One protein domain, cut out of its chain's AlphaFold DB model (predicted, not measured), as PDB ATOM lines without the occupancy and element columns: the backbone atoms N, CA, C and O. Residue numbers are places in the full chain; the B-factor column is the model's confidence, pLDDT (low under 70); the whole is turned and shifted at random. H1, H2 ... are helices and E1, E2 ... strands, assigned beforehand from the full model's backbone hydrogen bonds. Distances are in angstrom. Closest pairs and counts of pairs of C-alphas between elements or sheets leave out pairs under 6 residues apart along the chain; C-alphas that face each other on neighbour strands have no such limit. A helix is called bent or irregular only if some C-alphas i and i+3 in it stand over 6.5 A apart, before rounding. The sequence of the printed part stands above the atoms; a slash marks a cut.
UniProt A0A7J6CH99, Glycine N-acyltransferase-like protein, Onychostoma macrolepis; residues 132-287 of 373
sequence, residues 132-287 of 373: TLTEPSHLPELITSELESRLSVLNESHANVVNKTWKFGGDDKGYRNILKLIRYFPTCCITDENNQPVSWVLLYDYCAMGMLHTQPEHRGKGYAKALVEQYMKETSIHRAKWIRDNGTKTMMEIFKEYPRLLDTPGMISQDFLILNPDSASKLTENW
ATOM      1  N   THR A 132     148.254 271.198 278.255       66.81
ATOM      2  CA  THR A 132     146.964 271.367 278.919       66.81
ATOM      3  C   THR A 132     147.144 270.954 280.363       66.81
ATOM      4  O   THR A 132     147.725 269.904 280.640       66.81
ATOM      5  N   LEU A 133     146.698 271.810 281.278       61.41
ATOM      6  CA  LEU A 133     146.585 271.412 282.664       61.41
ATOM      7  C   LEU A 133     145.185 270.860 282.877       61.41
ATOM      8  O   LEU A 133     144.221 271.598 283.039       61.41
ATOM      9  N   THR A 134     145.180 269.542 282.781       54.19
ATOM     10  CA  THR A 134     144.447 268.568 283.563       54.19
ATOM     11  C   THR A 134     143.707 269.022 284.836       54.19
ATOM     12  O   THR A 134     142.839 269.882 284.889       54.19
ATOM     13  N   GLU A 135     144.217 268.426 285.896       54.19
ATOM     14  CA  GLU A 135     144.098 268.698 287.314       54.19
ATOM     15  C   GLU A 135     144.689 270.039 287.732       54.19
ATOM     16  O   GLU A 135     145.909 270.174 287.868       54.19
ATOM     17  N   PRO A 136     143.859 271.039 288.042       52.47
ATOM     18  CA  PRO A 136     144.354 272.258 288.650       52.47
ATOM     19  C   PRO A 136     144.770 272.052 290.118       52.47
ATOM     20  O   PRO A 136     145.503 272.874 290.658       52.47
ATOM     21  N   SER A 137     144.337 270.952 290.750       51.66
ATOM     22  CA  SER A 137     144.768 270.512 292.087       51.66
ATOM     23  C   SER A 137     146.276 270.202 292.153       51.66
ATOM     24  O   SER A 137     146.879 270.241 293.221       51.66
ATOM     25  N   HIS A 138     146.909 269.947 291.000       55.91
ATOM     26  CA  HIS A 138     148.353 269.741 290.871       55.91
ATOM     27  C   HIS A 138     149.157 271.046 290.894       55.91
ATOM     28  O   HIS A 138     150.389 271.005 290.831       55.91
ATOM     29  N   LEU A 139     148.492 272.203 290.939       55.22
ATOM     30  CA  LEU A 139     149.156 273.479 291.160       55.22
ATOM     31  C   LEU A 139     149.472 273.603 292.654       55.22
ATOM     32  O   LEU A 139     148.545 273.698 293.455       55.22
ATOM     33  N   PRO A 140     150.753 273.586 293.056       57.56
ATOM     34  CA  PRO A 140     151.095 273.843 294.445       57.56
ATOM     35  C   PRO A 140     150.718 275.280 294.819       57.56
ATOM     36  O   PRO A 140     150.853 276.195 294.012       57.56
ATOM     37  N   GLU A 141     150.282 275.502 296.056       64.25
ATOM     38  CA  GLU A 141     150.132 276.858 296.584       64.25
ATOM     39  C   GLU A 141     151.521 277.474 296.788       64.25
ATOM     40  O   GLU A 141     152.213 277.171 297.759       64.25
ATOM     41  N   LEU A 142     151.967 278.310 295.845       60.75
ATOM     42  CA  LEU A 142     153.266 278.994 295.936       60.75
ATOM     43  C   LEU A 142     153.165 280.508 296.048       60.75
ATOM     44  O   LEU A 142     154.198 281.184 296.103       60.75
ATOM     45  N   ILE A 143     151.955 281.062 296.062       65.12
ATOM     46  CA  ILE A 143     151.800 282.502 296.208       65.12
ATOM     47  C   ILE A 143     151.916 282.837 297.691       65.12
ATOM     48  O   ILE A 143     150.998 282.630 298.478       65.12
ATOM     49  N   THR A 144     153.091 283.321 298.077       68.06
ATOM     50  CA  THR A 144     153.307 283.890 299.404       68.06
ATOM     51  C   THR A 144     152.563 285.219 299.515       68.06
ATOM     52  O   THR A 144     152.366 285.912 298.515       68.06
ATOM     53  N   SER A 145     152.216 285.631 300.735       72.50
ATOM     54  CA  SER A 145     151.595 286.940 300.994       72.50
ATOM     55  C   SER A 145     152.417 288.114 300.435       72.50
ATOM     56  O   SER A 145     151.866 289.118 299.990       72.50
ATOM     57  N   GLU A 146     153.747 287.978 300.411       77.19
ATOM     58  CA  GLU A 146     154.652 288.943 299.780       77.19
ATOM     59  C   GLU A 146     154.407 289.043 298.270       77.19
ATOM     60  O   GLU A 146     154.334 290.143 297.720       77.19
ATOM     61  N   LEU A 147     154.253 287.904 297.593       81.38
ATOM     62  CA  LEU A 147     154.038 287.879 296.156       81.38
ATOM     63  C   LEU A 147     152.636 288.363 295.783       81.38
ATOM     64  O   LEU A 147     152.509 289.100 294.808       81.38
ATOM     65  N   GLU A 148     151.621 288.026 296.587       80.81
ATOM     66  CA  GLU A 148     150.248 288.513 296.409       80.81
ATOM     67  C   GLU A 148     150.188 290.044 296.368       80.81
ATOM     68  O   GLU A 148     149.538 290.611 295.492       80.81
ATOM     69  N   SER A 149     150.941 290.723 297.243       85.44
ATOM     70  CA  SER A 149     150.986 292.194 297.306       85.44
ATOM     71  C   SER A 149     151.575 292.871 296.059       85.44
ATOM     72  O   SER A 149     151.388 294.070 295.859       85.44
ATOM     73  N   ARG A 150     152.277 292.110 295.211       91.19
ATOM     74  CA  ARG A 150     152.972 292.592 294.008       91.19
ATOM     75  C   ARG A 150     152.297 292.151 292.712       91.19
ATOM     76  O   ARG A 150     152.790 292.482 291.630       91.19
ATOM     77  N   LEU A 151     151.220 291.372 292.805       89.25
ATOM     78  CA  LEU A 151     150.425 290.972 291.653       89.25
ATOM     79  C   LEU A 151     149.645 292.170 291.116       89.25
ATOM     80  O   LEU A 151     149.050 292.947 291.860       89.25
ATOM     81  N   SER A 152     149.641 292.310 289.798       90.69
ATOM     82  CA  SER A 152     148.924 293.366 289.099       90.69
ATOM     83  C   SER A 152     148.539 292.911 287.691       90.69
ATOM     84  O   SER A 152     148.782 291.771 287.284       90.69
ATOM     85  N   VAL A 153     147.929 293.813 286.932       89.12
ATOM     86  CA  VAL A 153     147.582 293.616 285.524       89.12
ATOM     87  C   VAL A 153     148.461 294.494 284.643       89.12
ATOM     88  O   VAL A 153     148.892 295.586 285.028       89.12
ATOM     89  N   LEU A 154     148.725 294.042 283.419       90.88
ATOM     90  CA  LEU A 154     149.377 294.902 282.444       90.88
ATOM     91  C   LEU A 154     148.411 295.998 281.985       90.88
ATOM     92  O   LEU A 154     147.223 295.760 281.790       90.88
ATOM     93  N   ASN A 155     148.949 297.191 281.751       90.44
ATOM     94  CA  ASN A 155     148.245 298.295 281.110       90.44
ATOM     95  C   ASN A 155     149.024 298.756 279.864       90.44
ATOM     96  O   ASN A 155     150.103 298.241 279.558       90.44
ATOM     97  N   GLU A 156     148.477 299.714 279.120       94.19
ATOM     98  CA  GLU A 156     149.029 300.145 277.828       94.19
ATOM     99  C   GLU A 156     150.467 300.676 277.908       94.19
ATOM    100  O   GLU A 156     151.240 300.477 276.967       94.19
ATOM    101  N   SER A 157     150.865 301.277 279.036       95.62
ATOM    102  CA  SER A 157     152.243 301.750 279.233       95.62
ATOM    103  C   SER A 157     153.263 300.602 279.205       95.62
ATOM    104  O   SER A 157     154.408 300.793 278.791       95.62
ATOM    105  N   HIS A 158     152.837 299.378 279.536       96.06
ATOM    106  CA  HIS A 158     153.690 298.191 279.548       96.06
ATOM    107  C   HIS A 158     153.827 297.533 278.164       96.06
ATOM    108  O   HIS A 158     154.663 296.647 277.979       96.06
ATOM    109  N   ALA A 159     153.056 297.952 277.155       96.25
ATOM    110  CA  ALA A 159     153.085 297.320 275.834       96.25
ATOM    111  C   ALA A 159     154.481 297.371 275.187       96.25
ATOM    112  O   ALA A 159     154.894 296.425 274.516       96.25
ATOM    113  N   ASN A 160     155.235 298.451 275.423       96.31
ATOM    114  CA  ASN A 160     156.572 298.624 274.856       96.31
ATOM    115  C   ASN A 160     157.583 297.614 275.417       96.31
ATOM    116  O   ASN A 160     158.346 297.030 274.649       96.31
ATOM    117  N   VAL A 161     157.581 297.375 276.736       95.88
ATOM    118  CA  VAL A 161     158.502 296.399 277.344       95.88
ATOM    119  C   VAL A 161     158.170 294.984 276.878       95.88
ATOM    120  O   VAL A 161     159.066 294.259 276.454       95.88
ATOM    121  N   VAL A 162     156.884 294.623 276.812       96.31
ATOM    122  CA  VAL A 162     156.465 293.316 276.285       96.31
ATOM    123  C   VAL A 162     156.883 293.163 274.817       96.31
ATOM    124  O   VAL A 162     157.391 292.109 274.438       96.31
ATOM    125  N   ASN A 163     156.731 294.210 273.997       96.56
ATOM    126  CA  ASN A 163     157.099 294.164 272.580       96.56
ATOM    127  C   ASN A 163     158.601 293.976 272.372       96.56
ATOM    128  O   ASN A 163     158.998 293.162 271.546       96.56
ATOM    129  N   LYS A 164     159.430 294.695 273.132       95.50
ATOM    130  CA  LYS A 164     160.893 294.591 273.040       95.50
ATOM    131  C   LYS A 164     161.416 293.235 273.502       95.50
ATOM    132  O   LYS A 164     162.395 292.738 272.956       95.50
ATOM    133  N   THR A 165     160.771 292.645 274.502       93.62
ATOM    134  CA  THR A 165     161.234 291.404 275.127       93.62
ATOM    135  C   THR A 165     160.716 290.147 274.422       93.62
ATOM    136  O   THR A 165     161.308 289.069 274.527       93.62
ATOM    137  N   TRP A 166     159.604 290.241 273.690       91.38
ATOM    138  CA  TRP A 166     159.045 289.098 272.978       91.38
ATOM    139  C   TRP A 166     159.867 288.751 271.731       91.38
ATOM    140  O   TRP A 166     160.100 289.590 270.870       91.38
ATOM    141  N   LYS A 167     160.224 287.470 271.569       84.38
ATOM    142  CA  LYS A 167     161.043 286.974 270.441       84.38
ATOM    143  C   LYS A 167     160.478 287.241 269.036       84.38
ATOM    144  O   LYS A 167     161.204 287.114 268.061       84.38
ATOM    145  N   PHE A 168     159.178 287.519 268.934       84.50
ATOM    146  CA  PHE A 168     158.496 287.863 267.682       84.50
ATOM    147  C   PHE A 168     157.949 289.300 267.690       84.50
ATOM    148  O   PHE A 168     157.121 289.642 266.848       84.50
ATOM    149  N   GLY A 169     158.336 290.099 268.685       89.81
ATOM    150  CA  GLY A 169     158.021 291.515 268.767       89.81
ATOM    151  C   GLY A 169     159.143 292.369 268.185       89.81
ATOM    152  O   GLY A 169     159.967 291.901 267.400       89.81
ATOM    153  N   GLY A 170     159.164 293.636 268.589       92.12
ATOM    154  CA  GLY A 170     160.167 294.621 268.182       92.12
ATOM    155  C   GLY A 170     159.744 295.503 267.008       92.12
ATOM    156  O   GLY A 170     160.431 296.476 266.718       92.12
ATOM    157  N   ASP A 171     158.601 295.222 266.378       92.56
ATOM    158  CA  ASP A 171     158.020 296.034 265.308       92.56
ATOM    159  C   ASP A 171     156.669 296.660 265.717       92.56
ATOM    160  O   ASP A 171     156.093 296.351 266.769       92.56
ATOM    161  N   ASP A 172     156.155 297.562 264.875       93.88
ATOM    162  CA  ASP A 172     154.885 298.261 265.115       93.88
ATOM    163  C   ASP A 172     153.682 297.312 265.102       93.88
ATOM    164  O   ASP A 172     152.710 297.504 265.837       93.88
ATOM    165  N   LYS A 173     153.726 296.263 264.272       90.81
ATOM    166  CA  LYS A 173     152.649 295.267 264.186       90.81
ATOM    167  C   LYS A 173     152.585 294.416 265.454       90.81
ATOM    168  O   LYS A 173     151.489 294.151 265.954       90.81
ATOM    169  N   GLY A 174     153.735 294.022 265.992       91.00
ATOM    170  CA  GLY A 174     153.894 293.356 267.278       91.00
ATOM    171  C   GLY A 174     153.386 294.227 268.420       91.00
ATOM    172  O   GLY A 174     152.557 293.764 269.207       91.00
ATOM    173  N   TYR A 175     153.765 295.509 268.438       95.12
ATOM    174  CA  TYR A 175     153.272 296.478 269.420       95.12
ATOM    175  C   TYR A 175     151.740 296.592 269.397       95.12
ATOM    176  O   TYR A 175     151.092 296.425 270.431       95.12
ATOM    177  N   ARG A 176     151.133 296.791 268.219       94.25
ATOM    178  CA  ARG A 176     149.665 296.862 268.068       94.25
ATOM    179  C   ARG A 176     148.974 295.574 268.503       94.25
ATOM    180  O   ARG A 176     147.919 295.627 269.135       94.25
ATOM    181  N   ASN A 177     149.557 294.419 268.181       92.00
ATOM    182  CA  ASN A 177     149.037 293.128 268.618       92.00
ATOM    183  C   ASN A 177     149.058 293.020 270.148       92.00
ATOM    184  O   ASN A 177     148.049 292.659 270.740       92.00
ATOM    185  N   ILE A 178     150.169 293.367 270.796       95.25
ATOM    186  CA  ILE A 178     150.294 293.343 272.261       95.25
ATOM    187  C   ILE A 178     149.311 294.314 272.916       95.25
ATOM    188  O   ILE A 178     148.636 293.942 273.871       95.25
ATOM    189  N   LEU A 179     149.165 295.521 272.369       94.88
ATOM    190  CA  LEU A 179     148.207 296.509 272.856       94.88
ATOM    191  C   LEU A 179     146.763 295.986 272.784       94.88
ATOM    192  O   LEU A 179     146.003 296.140 273.737       94.88
ATOM    193  N   LYS A 180     146.392 295.304 271.689       91.94
ATOM    194  CA  LYS A 180     145.102 294.602 271.568       91.94
ATOM    195  C   LYS A 180     144.941 293.538 272.661       91.94
ATOM    196  O   LYS A 180     143.868 293.456 273.252       91.94
ATOM    197  N   LEU A 181     145.976 292.736 272.927       90.19
ATOM    198  CA  LEU A 181     145.915 291.700 273.963       90.19
ATOM    199  C   LEU A 181     145.711 292.311 275.354       90.19
ATOM    200  O   LEU A 181     144.779 291.917 276.040       90.19
ATOM    201  N   ILE A 182     146.500 293.324 275.719       90.06
ATOM    202  CA  ILE A 182     146.395 294.023 277.010       90.06
ATOM    203  C   ILE A 182     145.009 294.658 277.206       90.06
ATOM    204  O   ILE A 182     144.449 294.589 278.294       90.06
ATOM    205  N   ARG A 183     144.434 295.259 276.158       88.62
ATOM    206  CA  ARG A 183     143.132 295.945 276.244       88.62
ATOM    207  C   ARG A 183     141.943 295.005 276.404       88.62
ATOM    208  O   ARG A 183     140.972 295.361 277.063       88.62
ATOM    209  N   TYR A 184     141.968 293.855 275.730       83.19
ATOM    210  CA  TYR A 184     140.759 293.044 275.540       83.19
ATOM    211  C   TYR A 184     140.827 291.653 276.162       83.19
ATOM    212  O   TYR A 184     139.793 290.975 276.234       83.19
ATOM    213  N   PHE A 185     142.002 291.223 276.612       83.19
ATOM    214  CA  PHE A 185     142.226 289.902 277.179       83.19
ATOM    215  C   PHE A 185     142.889 290.009 278.556       83.19
ATOM    216  O   PHE A 185     143.615 290.972 278.807       83.19
ATOM    217  N   PRO A 186     142.650 289.050 279.468       83.56
ATOM    218  CA  PRO A 186     143.219 289.136 280.801       83.56
ATOM    219  C   PRO A 186     144.745 289.004 280.753       83.56
ATOM    220  O   PRO A 186     145.314 288.259 279.945       83.56
ATOM    221  N   THR A 187     145.410 289.719 281.647       86.56
ATOM    222  CA  THR A 187     146.863 289.703 281.812       86.56
ATOM    223  C   THR A 187     147.180 289.653 283.294       86.56
ATOM    224  O   THR A 187     146.373 290.095 284.106       86.56
ATOM    225  N   CYS A 188     148.346 289.129 283.641       88.44
ATOM    226  CA  CYS A 188     148.823 289.137 285.015       88.44
ATOM    227  C   CYS A 188     150.319 289.444 285.006       88.44
ATOM    228  O   CYS A 188     151.056 288.967 284.134       88.44
ATOM    229  N   CYS A 189     150.770 290.263 285.946       93.75
ATOM    230  CA  CYS A 189     152.175 290.572 286.138       93.75
ATOM    231  C   CYS A 189     152.540 290.656 287.619       93.75
ATOM    232  O   CYS A 189     151.692 290.848 288.481       93.75
ATOM    233  N   ILE A 190     153.832 290.504 287.892       94.19
ATOM    234  CA  ILE A 190     154.454 290.848 289.167       94.19
ATOM    235  C   ILE A 190     155.230 292.133 288.932       94.19
ATOM    236  O   ILE A 190     156.007 292.207 287.969       94.19
ATOM    237  N   THR A 191     155.044 293.122 289.799       95.12
ATOM    238  CA  THR A 191     155.752 294.400 289.722       95.12
ATOM    239  C   THR A 191     156.906 294.488 290.715       95.12
ATOM    240  O   THR A 191     156.994 293.716 291.673       95.12
ATOM    241  N   ASP A 192     157.843 295.394 290.468       93.50
ATOM    242  CA  ASP A 192     158.795 295.867 291.475       93.50
ATOM    243  C   ASP A 192     158.181 296.973 292.359       93.50
ATOM    244  O   ASP A 192     156.998 297.303 292.249       93.50
ATOM    245  N   GLU A 193     159.003 297.548 293.236       91.56
ATOM    246  CA  GLU A 193     158.647 298.656 294.135       91.56
ATOM    247  C   GLU A 193     158.257 299.945 293.383       91.56
ATOM    248  O   GLU A 193     157.556 300.794 293.928       91.56
ATOM    249  N   ASN A 194     158.657 300.077 292.113       91.69
ATOM    250  CA  ASN A 194     158.339 301.208 291.236       91.69
ATOM    251  C   ASN A 194     157.127 300.926 290.328       91.69
ATOM    252  O   ASN A 194     156.904 301.637 289.341       91.69
ATOM    253  N   ASN A 195     156.351 299.878 290.628       89.62
ATOM    254  CA  ASN A 195     155.217 299.406 289.830       89.62
ATOM    255  C   ASN A 195     155.577 299.005 288.385       89.62
ATOM    256  O   ASN A 195     154.705 298.977 287.516       89.62
ATOM    257  N   GLN A 196     156.843 298.680 288.102       94.81
ATOM    258  CA  GLN A 196     157.266 298.198 286.788       94.81
ATOM    259  C   GLN A 196     157.139 296.675 286.700       94.81
ATOM    260  O   GLN A 196     157.536 295.972 287.631       94.81
ATOM    261  N   PRO A 197     156.612 296.118 285.594       96.62
ATOM    262  CA  PRO A 197     156.442 294.677 285.456       96.62
ATOM    263  C   PRO A 197     157.798 293.970 285.305       96.62
ATOM    264  O   PRO A 197     158.523 294.175 284.329       96.62
ATOM    265  N   VAL A 198     158.108 293.075 286.242       96.75
ATOM    266  CA  VAL A 198     159.335 292.254 286.244       96.75
ATOM    267  C   VAL A 198     159.092 290.821 285.771       96.75
ATOM    268  O   VAL A 198     160.014 290.122 285.342       96.75
ATOM    269  N   SER A 199     157.840 290.371 285.825       96.31
ATOM    270  CA  SER A 199     157.388 289.110 285.246       96.31
ATOM    271  C   SER A 199     155.943 289.258 284.789       96.31
ATOM    272  O   SER A 199     155.175 289.946 285.453       96.31
ATOM    273  N   TRP A 200     155.549 288.628 283.685       96.06
ATOM    274  CA  TRP A 200     154.180 288.731 283.172       96.06
ATOM    275  C   TRP A 200     153.755 287.526 282.339       96.06
ATOM    276  O   TRP A 200     154.593 286.794 281.812       96.06
ATOM    277  N   VAL A 201     152.442 287.373 282.182       91.00
ATOM    278  CA  VAL A 201     151.774 286.451 281.263       91.00
ATOM    279  C   VAL A 201     150.575 287.153 280.616       91.00
ATOM    280  O   VAL A 201     149.893 287.965 281.245       91.00
ATOM    281  N   LEU A 202     150.330 286.863 279.339       89.38
ATOM    282  CA  LEU A 202     149.184 287.363 278.580       89.38
ATOM    283  C   LEU A 202     148.342 286.193 278.071       89.38
ATOM    284  O   LEU A 202     148.839 285.076 277.914       89.38
ATOM    285  N   LEU A 203     147.090 286.472 277.721       85.31
ATOM    286  CA  LEU A 203     146.311 285.592 276.862       85.31
ATOM    287  C   LEU A 203     146.470 286.017 275.404       85.31
ATOM    288  O   LEU A 203     146.335 287.195 275.072       85.31
ATOM    289  N   TYR A 204     146.719 285.057 274.519       86.69
ATOM    290  CA  TYR A 204     146.548 285.286 273.091       86.69
ATOM    291  C   TYR A 204     145.066 285.472 272.741       86.69
ATOM    292  O   TYR A 204     144.166 285.070 273.477       86.69
ATOM    293  N   ASP A 205     144.808 286.000 271.549       85.31
ATOM    294  CA  ASP A 205     143.465 286.192 271.000       85.31
ATOM    295  C   ASP A 205     142.761 284.894 270.568       85.31
ATOM    296  O   ASP A 205     141.605 284.928 270.160       85.31
ATOM    297  N   TYR A 206     143.441 283.758 270.727       84.75
ATOM    298  CA  TYR A 206     142.881 282.406 270.670       84.75
ATOM    299  C   TYR A 206     142.852 281.727 272.055       84.75
ATOM    300  O   TYR A 206     142.915 280.506 272.160       84.75
ATOM    301  N   CYS A 207     142.804 282.511 273.133       82.94
ATOM    302  CA  CYS A 207     142.569 282.046 274.504       82.94
ATOM    303  C   CYS A 207     143.624 281.095 275.104       82.94
ATOM    304  O   CYS A 207     143.379 280.490 276.144       82.94
ATOM    305  N   ALA A 208     144.814 280.989 274.508       82.62
ATOM    306  CA  ALA A 208     145.942 280.297 275.127       82.62
ATOM    307  C   ALA A 208     146.812 281.272 275.926       82.62
ATOM    308  O   ALA A 208     147.091 282.381 275.460       82.62
ATOM    309  N   MET A 209     147.296 280.838 277.092       83.94
ATOM    310  CA  MET A 209     148.325 281.576 277.828       83.94
ATOM    311  C   MET A 209     149.607 281.666 277.000       83.94
ATOM    312  O   MET A 209     150.002 280.723 276.308       83.94
ATOM    313  N   GLY A 210     150.273 282.808 277.075       85.31
ATOM    314  CA  GLY A 210     151.427 283.075 276.247       85.31
ATOM    315  C   GLY A 210     152.178 284.330 276.628       85.31
ATOM    316  O   GLY A 210     151.830 285.044 277.564       85.31
ATOM    317  N   MET A 211     153.263 284.571 275.888       90.25
ATOM    318  CA  MET A 211     154.198 285.671 276.155       90.25
ATOM    319  C   MET A 211     154.693 285.707 277.615       90.25
ATOM    320  O   MET A 211     155.079 286.767 278.100       90.25
ATOM    321  N   LEU A 212     154.692 284.546 278.289       92.31
ATOM    322  CA  LEU A 212     155.217 284.387 279.638       92.31
ATOM    323  C   LEU A 212     156.688 284.789 279.642       92.31
ATOM    324  O   LEU A 212     157.492 284.250 278.875       92.31
ATOM    325  N   HIS A 213     157.032 285.740 280.499       95.19
ATOM    326  CA  HIS A 213     158.397 286.211 280.624       95.19
ATOM    327  C   HIS A 213     158.706 286.631 282.055       95.19
ATOM    328  O   HIS A 213     157.854 287.182 282.747       95.19
ATOM    329  N   THR A 214     159.955 286.410 282.458       95.06
ATOM    330  CA  THR A 214     160.558 286.975 283.665       95.06
ATOM    331  C   THR A 214     161.871 287.628 283.258       95.06
ATOM    332  O   THR A 214     162.721 286.969 282.633       95.06
ATOM    333  N   GLN A 215     162.023 288.904 283.617       93.62
ATOM    334  CA  GLN A 215     163.234 289.672 283.344       93.62
ATOM    335  C   GLN A 215     164.465 288.924 283.877       93.62
ATOM    336  O   GLN A 215     164.362 288.299 284.940       93.62
ATOM    337  N   PRO A 216     165.604 288.921 283.155       94.50
ATOM    338  CA  PRO A 216     166.792 288.140 283.509       94.50
ATOM    339  C   PRO A 216     167.202 288.214 284.987       94.50
ATOM    340  O   PRO A 216     167.413 287.180 285.616       94.50
ATOM    341  N   GLU A 217     167.223 289.414 285.552       93.94
ATOM    342  CA  GLU A 217     167.600 289.753 286.928       93.94
ATOM    343  C   GLU A 217     166.569 289.318 287.994       93.94
ATOM    344  O   GLU A 217     166.853 289.292 289.195       93.94
ATOM    345  N   HIS A 218     165.372 288.905 287.568       92.06
ATOM    346  CA  HIS A 218     164.308 288.378 288.428       92.06
ATOM    347  C   HIS A 218     164.074 286.866 288.258       92.06
ATOM    348  O   HIS A 218     163.157 286.312 288.868       92.06
ATOM    349  N   ARG A 219     164.892 286.170 287.456       91.06
ATOM    350  CA  ARG A 219     164.784 284.713 287.261       91.06
ATOM    351  C   ARG A 219     165.224 283.935 288.503       91.06
ATOM    352  O   ARG A 219     165.921 284.448 289.367       91.06
ATOM    353  N   GLY A 220     164.779 282.681 288.597       86.06
ATOM    354  CA  GLY A 220     165.066 281.803 289.741       86.06
ATOM    355  C   GLY A 220     164.220 282.075 290.990       86.06
ATOM    356  O   GLY A 220     164.340 281.348 291.965       86.06
ATOM    357  N   LYS A 221     163.325 283.072 290.953       87.31
ATOM    358  CA  LYS A 221     162.468 283.481 292.084       87.31
ATOM    359  C   LYS A 221     161.064 282.856 292.075       87.31
ATOM    360  O   LYS A 221     160.199 283.280 292.825       87.31
ATOM    361  N   GLY A 222     160.790 281.911 291.173       86.25
ATOM    362  CA  GLY A 222     159.476 281.256 291.057       86.25
ATOM    363  C   GLY A 222     158.353 282.084 290.403       86.25
ATOM    364  O   GLY A 222     157.274 281.550 290.176       86.25
ATOM    365  N   TYR A 223     158.599 283.341 290.015       89.75
ATOM    366  CA  TYR A 223     157.580 284.273 289.498       89.75
ATOM    367  C   TYR A 223     156.762 283.751 288.316       89.75
ATOM    368  O   TYR A 223     155.543 283.884 288.305       89.75
ATOM    369  N   ALA A 224     157.409 283.122 287.334       86.12
ATOM    370  CA  ALA A 224     156.707 282.565 286.182       86.12
ATOM    371  C   ALA A 224     155.679 281.493 286.585       86.12
ATOM    372  O   ALA A 224     154.587 281.450 286.028       86.12
ATOM    373  N   LYS A 225     156.026 280.652 287.569       82.06
ATOM    374  CA  LYS A 225     155.146 279.601 288.085       82.06
ATOM    375  C   LYS A 225     153.973 280.208 288.853       82.06
ATOM    376  O   LYS A 225     152.830 279.908 288.529       82.06
ATOM    377  N   ALA A 226     154.258 281.143 289.756       84.00
ATOM    378  CA  ALA A 226     153.235 281.842 290.527       84.00
ATOM    379  C   ALA A 226     152.243 282.621 289.648       84.00
ATOM    380  O   ALA A 226     151.052 282.631 289.931       84.00
ATOM    381  N   LEU A 227     152.701 283.233 288.549       85.44
ATOM    382  CA  LEU A 227     151.806 283.898 287.597       85.44
ATOM    383  C   LEU A 227     150.854 282.919 286.915       85.44
ATOM    384  O   LEU A 227     149.678 283.231 286.771       85.44
ATOM    385  N   VAL A 228     151.344 281.753 286.489       79.00
ATOM    386  CA  VAL A 228     150.492 280.716 285.887       79.00
ATOM    387  C   VAL A 228     149.471 280.206 286.906       79.00
ATOM    388  O   VAL A 228     148.296 280.076 286.575       79.00
ATOM    389  N   GLU A 229     149.900 279.969 288.144       76.38
ATOM    390  CA  GLU A 229     149.032 279.538 289.246       76.38
ATOM    391  C   GLU A 229     147.958 280.573 289.576       76.38
ATOM    392  O   GLU A 229     146.775 280.237 289.621       76.38
ATOM    393  N   GLN A 230     148.346 281.841 289.725       77.62
ATOM    394  CA  GLN A 230     147.417 282.938 289.969       77.62
ATOM    395  C   GLN A 230     146.401 283.067 288.839       77.62
ATOM    396  O   GLN A 230     145.206 283.188 289.094       77.62
ATOM    397  N   TYR A 231     146.858 283.002 287.589       76.62
ATOM    398  CA  TYR A 231     145.978 283.097 286.431       76.62
ATOM    399  C   TYR A 231     144.933 281.971 286.438       76.62
ATOM    400  O   TYR A 231     143.752 282.208 286.187       76.62
ATOM    401  N   MET A 232     145.341 280.750 286.800       71.88
ATOM    402  CA  MET A 232     144.427 279.618 286.970       71.88
ATOM    403  C   MET A 232     143.447 279.845 288.131       71.88
ATOM    404  O   MET A 232     142.241 279.659 287.953       71.88
ATOM    405  N   LYS A 233     143.917 280.330 289.285       70.56
ATOM    406  CA  LYS A 233     143.072 280.671 290.445       70.56
ATOM    407  C   LYS A 233     142.029 281.742 290.106       70.56
ATOM    408  O   LYS A 233     140.854 281.594 290.437       70.56
ATOM    409  N   GLU A 234     142.412 282.794 289.389       69.69
ATOM    410  CA  GLU A 234     141.494 283.858 288.968       69.69
ATOM    411  C   GLU A 234     140.397 283.347 288.030       69.69
ATOM    412  O   GLU A 234     139.246 283.768 288.160       69.69
ATOM    413  N   THR A 235     140.700 282.401 287.130       65.62
ATOM    414  CA  THR A 235     139.656 281.797 286.282       65.62
ATOM    415  C   THR A 235     138.610 281.025 287.091       65.62
ATOM    416  O   THR A 235     137.426 281.065 286.745       65.62
ATOM    417  N   SER A 236     139.012 280.381 288.190       63.19
ATOM    418  CA  SER A 236     138.101 279.725 289.136       63.19
ATOM    419  C   SER A 236     137.193 280.745 289.831       63.19
ATOM    420  O   SER A 236     135.964 280.656 289.757       63.19
ATOM    421  N   ILE A 237     137.784 281.796 290.412       63.25
ATOM    422  CA  ILE A 237     137.041 282.858 291.108       63.25
ATOM    423  C   ILE A 237     136.071 283.567 290.155       63.25
ATOM    424  O   ILE A 237     134.917 283.819 290.515       63.25
ATOM    425  N   HIS A 238     136.516 283.872 288.933       65.38
ATOM    426  CA  HIS A 238     135.699 284.512 287.908       65.38
ATOM    427  C   HIS A 238     134.490 283.654 287.534       65.38
ATOM    428  O   HIS A 238     133.367 284.155 287.530       65.38
ATOM    429  N   ARG A 239     134.700 282.356 287.287       65.50
ATOM    430  CA  ARG A 239     133.627 281.397 287.001       65.50
ATOM    431  C   ARG A 239     132.626 281.320 288.146       65.50
ATOM    432  O   ARG A 239     131.426 281.447 287.920       65.50
ATOM    433  N   ALA A 240     133.108 281.173 289.378       61.22
ATOM    434  CA  ALA A 240     132.254 281.111 290.556       61.22
ATOM    435  C   ALA A 240     131.439 282.400 290.739       61.22
ATOM    436  O   ALA A 240     130.252 282.345 291.063       61.22
ATOM    437  N   LYS A 241     132.053 283.568 290.507       63.53
ATOM    438  CA  LYS A 241     131.354 284.857 290.520       63.53
ATOM    439  C   LYS A 241     130.294 284.930 289.428       63.53
ATOM    440  O   LYS A 241     129.159 285.254 289.743       63.53
ATOM    441  N   TRP A 242     130.630 284.586 288.189       71.38
ATOM    442  CA  TRP A 242     129.669 284.600 287.090       71.38
ATOM    443  C   TRP A 242     128.485 283.677 287.367       71.38
ATOM    444  O   TRP A 242     127.352 284.087 287.156       71.38
ATOM    445  N   ILE A 243     128.717 282.473 287.900       61.19
ATOM    446  CA  ILE A 243     127.641 281.542 288.274       61.19
ATOM    447  C   ILE A 243     126.718 282.168 289.325       61.19
ATOM    448  O   ILE A 243     125.501 282.068 289.194       61.19
ATOM    449  N   ARG A 244     127.272 282.846 290.339       68.56
ATOM    450  CA  ARG A 244     126.473 283.566 291.347       68.56
ATOM    451  C   ARG A 244     125.683 284.721 290.736       68.56
ATOM    452  O   ARG A 244     124.482 284.819 290.962       68.56
ATOM    453  N   ASP A 245     126.344 285.554 289.938       71.06
ATOM    454  CA  ASP A 245     125.740 286.721 289.284       71.06
ATOM    455  C   ASP A 245     124.686 286.302 288.234       71.06
ATOM    456  O   ASP A 245     123.803 287.082 287.885       71.06
ATOM    457  N   ASN A 246     124.744 285.052 287.761       68.62
ATOM    458  CA  ASN A 246     123.820 284.450 286.803       68.62
ATOM    459  C   ASN A 246     123.068 283.250 287.408       68.62
ATOM    460  O   ASN A 246     122.825 282.260 286.719       68.62
ATOM    461  N   GLY A 247     122.667 283.328 288.683       61.72
ATOM    462  CA  GLY A 247     122.056 282.216 289.435       61.72
ATOM    463  C   GLY A 247     120.738 281.646 288.879       61.72
ATOM    464  O   GLY A 247     120.236 280.645 289.386       61.72
ATOM    465  N   THR A 248     120.170 282.256 287.835       68.81
ATOM    466  CA  THR A 248     119.012 281.746 287.080       68.81
ATOM    467  C   THR A 248     119.392 280.800 285.939       68.81
ATOM    468  O   THR A 248     118.510 280.148 285.377       68.81
ATOM    469  N   LYS A 249     120.680 280.717 285.584       59.47
ATOM    470  CA  LYS A 249     121.191 279.837 284.533       59.47
ATOM    471  C   LYS A 249     121.115 278.385 284.977       59.47
ATOM    472  O   LYS A 249     121.543 278.019 286.068       59.47
ATOM    473  N   THR A 250     120.598 277.539 284.097       61.53
ATOM    474  CA  THR A 250     120.620 276.091 284.301       61.53
ATOM    475  C   THR A 250     122.059 275.575 284.293       61.53
ATOM    476  O   THR A 250     122.940 276.167 283.667       61.53
ATOM    477  N   MET A 251     122.304 274.418 284.914       51.12
ATOM    478  CA  MET A 251     123.616 273.758 284.850       51.12
ATOM    479  C   MET A 251     124.090 273.563 283.403       51.12
ATOM    480  O   MET A 251     125.259 273.774 283.119       51.12
ATOM    481  N   MET A 252     123.187 273.246 282.467       49.62
ATOM    482  CA  MET A 252     123.520 273.132 281.042       49.62
ATOM    483  C   MET A 252     123.984 274.454 280.422       49.62
ATOM    484  O   MET A 252     124.916 274.456 279.625       49.62
ATOM    485  N   GLU A 253     123.379 275.584 280.789       52.56
ATOM    486  CA  GLU A 253     123.829 276.902 280.326       52.56
ATOM    487  C   GLU A 253     125.152 277.321 280.975       52.56
ATOM    488  O   GLU A 253     126.010 277.877 280.294       52.56
ATOM    489  N   ILE A 254     125.353 277.003 282.259       54.41
ATOM    490  CA  ILE A 254     126.635 277.202 282.949       54.41
ATOM    491  C   ILE A 254     127.730 276.382 282.260       54.41
ATOM    492  O   ILE A 254     128.797 276.910 281.967       54.41
ATOM    493  N   PHE A 255     127.456 275.115 281.941       53.50
ATOM    494  CA  PHE A 255     128.370 274.229 281.217       53.50
ATOM    495  C   PHE A 255     128.553 274.612 279.750       53.50
ATOM    496  O   PHE A 255     129.468 274.122 279.108       53.50
ATOM    497  N   LYS A 256     127.699 275.461 279.190       53.53
ATOM    498  CA  LYS A 256     127.916 276.021 277.859       53.53
ATOM    499  C   LYS A 256     128.850 277.228 277.911       53.53
ATOM    500  O   LYS A 256     129.665 277.403 277.012       53.53
ATOM    501  N   GLU A 257     128.738 278.050 278.953       57.81
ATOM    502  CA  GLU A 257     129.584 279.236 279.132       57.81
ATOM    503  C   GLU A 257     130.981 278.877 279.651       57.81
ATOM    504  O   GLU A 257     131.993 279.332 279.116       57.81
ATOM    505  N   TYR A 258     131.027 278.006 280.655       57.97
ATOM    506  CA  TYR A 258     132.232 277.418 281.222       57.97
ATOM    507  C   TYR A 258     132.185 275.910 280.995       57.97
ATOM    508  O   TYR A 258     131.854 275.161 281.925       57.97
ATOM    509  N   PRO A 259     132.467 275.455 279.758       46.16
ATOM    510  CA  PRO A 259     132.530 274.040 279.447       46.16
ATOM    511  C   PRO A 259     133.351 273.292 280.480       46.16
ATOM    512  O   PRO A 259     134.442 273.700 280.883       46.16
ATOM    513  N   ARG A 260     132.720 272.236 280.990       43.03
ATOM    514  CA  ARG A 260     133.217 271.478 282.122       43.03
ATOM    515  C   ARG A 260     134.564 270.879 281.773       43.03
ATOM    516  O   ARG A 260     134.693 270.169 280.787       43.03
ATOM    517  N   LEU A 261     135.493 271.018 282.699       37.16
ATOM    518  CA  LEU A 261     136.619 270.108 282.862       37.16
ATOM    519  C   LEU A 261     136.145 268.755 283.445       37.16
ATOM    520  O   LEU A 261     136.773 268.202 284.333       37.16
ATOM    521  N   LEU A 262     134.990 268.218 283.038       33.97
ATOM    522  CA  LEU A 262     134.528 266.930 283.580       33.97
ATOM    523  C   LEU A 262     135.235 265.720 282.950       33.97
ATOM    524  O   LEU A 262     135.088 264.620 283.465       33.97
ATOM    525  N   ASP A 263     136.069 265.938 281.931       39.22
ATOM    526  CA  ASP A 263     137.044 264.962 281.410       39.22
ATOM    527  C   ASP A 263     138.462 265.269 281.895       39.22
ATOM    528  O   ASP A 263     139.477 264.887 281.309       39.22
ATOM    529  N   THR A 264     138.547 266.095 282.924       39.66
ATOM    530  CA  THR A 264     139.772 266.738 283.318       39.66
ATOM    531  C   THR A 264     139.797 266.641 284.829       39.66
ATOM    532  O   THR A 264     139.294 267.538 285.510       39.66
ATOM    533  N   PRO A 265     140.263 265.481 285.330       40.59
ATOM    534  CA  PRO A 265     140.273 265.179 286.751       40.59
ATOM    535  C   PRO A 265     140.725 266.431 287.541       40.59
ATOM    536  O   PRO A 265     141.567 267.171 287.033       40.59
ATOM    537  N   GLY A 266     140.142 266.741 288.715       40.66
ATOM    538  CA  GLY A 266     140.738 267.710 289.658       40.66
ATOM    539  C   GLY A 266     140.212 269.110 289.801       40.66
ATOM    540  O   GLY A 266     140.467 269.768 290.813       40.66
ATOM    541  N   MET A 267     139.521 269.614 288.784       48.72
ATOM    542  CA  MET A 267     139.095 271.014 288.795       48.72
ATOM    543  C   MET A 267     138.055 271.290 289.874       48.72
ATOM    544  O   MET A 267     138.082 272.352 290.480       48.72
ATOM    545  N   ILE A 268     137.193 270.317 290.176       47.66
ATOM    546  CA  ILE A 268     136.229 270.433 291.278       47.66
ATOM    547  C   ILE A 268     136.960 270.555 292.616       47.66
ATOM    548  O   ILE A 268     136.606 271.414 293.419       47.66
ATOM    549  N   SER A 269     137.994 269.742 292.843       49.31
ATOM    550  CA  SER A 269     138.797 269.795 294.066       49.31
ATOM    551  C   SER A 269     139.513 271.137 294.204       49.31
ATOM    552  O   SER A 269     139.519 271.711 295.289       49.31
ATOM    553  N   GLN A 270     140.050 271.675 293.105       54.84
ATOM    554  CA  GLN A 270     140.657 273.007 293.090       54.84
ATOM    555  C   GLN A 270     139.630 274.114 293.363       54.84
ATOM    556  O   GLN A 270     139.857 274.941 294.240       54.84
ATOM    557  N   ASP A 271     138.502 274.135 292.649       54.97
ATOM    558  CA  ASP A 271     137.457 275.148 292.824       54.97
ATOM    559  C   ASP A 271     136.886 275.093 294.248       54.97
ATOM    560  O   ASP A 271     136.680 276.129 294.879       54.97
ATOM    561  N   PHE A 272     136.678 273.893 294.796       52.91
ATOM    562  CA  PHE A 272     136.211 273.716 296.168       52.91
ATOM    563  C   PHE A 272     137.251 274.167 297.198       52.91
ATOM    564  O   PHE A 272     136.871 274.848 298.148       52.91
ATOM    565  N   LEU A 273     138.535 273.845 296.999       58.09
ATOM    566  CA  LEU A 273     139.638 274.320 297.842       58.09
ATOM    567  C   LEU A 273     139.728 275.848 297.839       58.09
ATOM    568  O   LEU A 273     139.815 276.461 298.897       58.09
ATOM    569  N   ILE A 274     139.642 276.466 296.660       57.28
ATOM    570  CA  ILE A 274     139.696 277.924 296.506       57.28
ATOM    571  C   ILE A 274     138.490 278.598 297.173       57.28
ATOM    572  O   ILE A 274     138.636 279.658 297.781       57.28
ATOM    573  N   LEU A 275     137.291 278.024 297.041       52.44
ATOM    574  CA  LEU A 275     136.055 278.625 297.552       52.44
ATOM    575  C   LEU A 275     135.801 278.334 299.035       52.44
ATOM    576  O   LEU A 275     135.158 279.144 299.700       52.44
ATOM    577  N   ASN A 276     136.267 277.191 299.539       54.94
ATOM    578  CA  ASN A 276     135.996 276.704 300.893       54.94
ATOM    579  C   ASN A 276     137.276 276.146 301.549       54.94
ATOM    580  O   ASN A 276     137.281 274.980 301.955       54.94
ATOM    581  N   PRO A 277     138.353 276.945 301.682       57.38
ATOM    582  CA  PRO A 277     139.659 276.456 302.134       57.38
ATOM    583  C   PRO A 277     139.589 275.736 303.489       57.38
ATOM    584  O   PRO A 277     140.135 274.647 303.639       57.38
ATOM    585  N   ASP A 278     138.797 276.258 304.433       54.16
ATOM    586  CA  ASP A 278     138.638 275.697 305.786       54.16
ATOM    587  C   ASP A 278     137.841 274.378 305.842       54.16
ATOM    588  O   ASP A 278     137.819 273.683 306.863       54.16
ATOM    589  N   SER A 279     137.122 274.048 304.765       48.81
ATOM    590  CA  SER A 279     136.293 272.837 304.655       48.81
ATOM    591  C   SER A 279     136.825 271.845 303.622       48.81
ATOM    592  O   SER A 279     136.347 270.713 303.563       48.81
ATOM    593  N   ALA A 280     137.817 272.247 302.827       49.00
ATOM    594  CA  ALA A 280     138.394 271.443 301.759       49.00
ATOM    595  C   ALA A 280     139.023 270.146 302.278       49.00
ATOM    596  O   ALA A 280     138.767 269.084 301.715       49.00
ATOM    597  N   SER A 281     139.749 270.208 303.400       46.12
ATOM    598  CA  SER A 281     140.298 269.020 304.067       46.12
ATOM    599  C   SER A 281     139.204 268.092 304.604       46.12
ATOM    600  O   SER A 281     139.326 266.877 304.519       46.12
ATOM    601  N   LYS A 282     138.079 268.645 305.077       48.84
ATOM    602  CA  LYS A 282     136.966 267.878 305.666       48.84
ATOM    603  C   LYS A 282     136.165 267.078 304.639       48.84
ATOM    604  O   LYS A 282     135.565 266.062 304.991       48.84
ATOM    605  N   LEU A 283     136.122 267.538 303.387       39.69
ATOM    606  CA  LEU A 283     135.411 266.850 302.308       39.69
ATOM    607  C   LEU A 283     136.084 265.507 301.973       39.69
ATOM    608  O   LEU A 283     135.392 264.513 301.766       39.69
ATOM    609  N   THR A 284     137.419 265.461 301.986       40.53
ATOM    610  CA  THR A 284     138.217 264.240 301.782       40.53
ATOM    611  C   THR A 284     138.444 263.450 303.074       40.53
ATOM    612  O   THR A 284     138.459 262.220 303.031       40.53
ATOM    613  N   GLU A 285     138.542 264.108 304.234       42.53
ATOM    614  CA  GLU A 285     138.719 263.458 305.549       42.53
ATOM    615  C   GLU A 285     137.511 262.619 306.006       42.53
ATOM    616  O   GLU A 285     137.683 261.649 306.743       42.53
ATOM    617  N   ASN A 286     136.288 262.923 305.561       44.09
ATOM    618  CA  ASN A 286     135.103 262.138 305.948       44.09
ATOM    619  C   ASN A 286     134.847 260.903 305.069       44.09
ATOM    620  O   ASN A 286     133.996 260.081 305.401       44.09
ATOM    621  N   TRP A 287     135.592 260.744 303.975       45.06
ATOM    622  CA  TRP A 287     135.492 259.586 303.081       45.06
ATOM    623  C   TRP A 287     136.709 258.657 303.172       45.06
ATOM    624  O   TRP A 287     136.954 257.832 302.291       45.06
TER     625      TRP A 287
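Overview. This is residues 132 to 287 of the 373 residues of the protein "Glycine N-acyltransferase-like protein" of Onychostoma macrolepis (UniProt A0A7J6CH99). A small sheet of three strands has helices over both faces: the first part of the long helix H4 slants over one face, while H2 covers part of the other, with H3 packed on H2. H4 runs on well past the sheet as an arm; there H6 crosses it, H7 folds back on H6, and H5 follows at the arm's end, a loose group. The printed part has 156 residues, with seven named helices and three named strands in the order H1 H2 H3 E1 E2 E3 H4 H5 H6 H7; the sheet, in the order E1 E2 E3, is antiparallel, and the class is mostly helix. The whole is elongated, spanning 54 by 33 by 26 A, and only just compact, close to loose, with a radius of gyration of the C-alphas of 17.5 A.

Arrangement. Start at residues 132 to 144, which hold no named element, and go on to H1, residues 145 to 148, which is not on the sheet. Residues 151 to 152 then pair antiparallel with 189 to 190 of E1, residues 187 to 191. H2, residues 156 to 165, touches H3, residues 172 to 184, at a steep tilt of 48 degrees, opposite ways; look at the closest C-alphas, Asn 163 and Tyr 175, 5.5 A apart. E1, E2, residues 197 to 203, and E3, residues 209 to 214, form a meander, each strand the antiparallel neighbour of the one before, with hairpins E1 and E2, and E2 and E3. Within hydrogen-bond range are N 190 and O 199, 2.8 A, and N 210 and O 202, 2.8 A. H2 is on the sheet at a height of 9.4 A, across the strands; H3 only grazes it with residues 178 to 184. On the face opposite to H2, H4, residues 223 to 245, has a height over the sheet of 9.4 A and runs slantwise to the strands, at 49 degrees to E2 on the local plane. H1 and H4 are near each other, with 5 pairs of C-alphas within 10 A. H5, residues 251 to 257, is close to H4 but not clearly touching, the closest C-alphas being Ile 243 and Ile 254, 6.9 A. H6, residues 267 to 275, touches residues 233 to 237 of H4 about perpendicular, at 82 degrees; the closest C-alphas, Ser 236 and Asp 271, are 5.9 A apart. H7, residues 277 to 285, forms a helical hairpin with H6, their closest C-alphas being Leu 273 and Ala 280, 5.0 A. Each O i to N i+4 pair is within hydrogen-bond range in H3, H4, H5 and H6; H2 has 4 of 6, H7 2 of 5 with 4 of 6 O i to N i+3 pairs, and H1 is too short for one.

Along the chain. Find C-alpha 145 at (151.595, 286.940, 300.994), where H1 begins. H2 is 15.3 A long and only just irregular, C-alphas 157 and 160 being 6.9 A apart; H3 is 18.3 A long. E1, E2 and E3 measure 12.8 A, 16.1 A and 14.6 A. From C-alpha 223 at (157.580, 284.273, 289.498), H4 runs 31.9 A to C-alpha 245 at (125.740, 286.721, 289.284). H6 is 12.0 A long, and H7, 13.5 A, is irregular, C-alphas 278 and 281 being 7.1 A apart.

Size, cuts and confidence. The two C-alphas farthest apart, those of Asp 172 and Asn 286, are 58.0 A apart. The printed part has no cut, and no link is long. The mean pLDDT of the printed part is 74.4; look for values under 70 at residues 132 to 144, 234 to 241, 243 to 244 and 246 to 287.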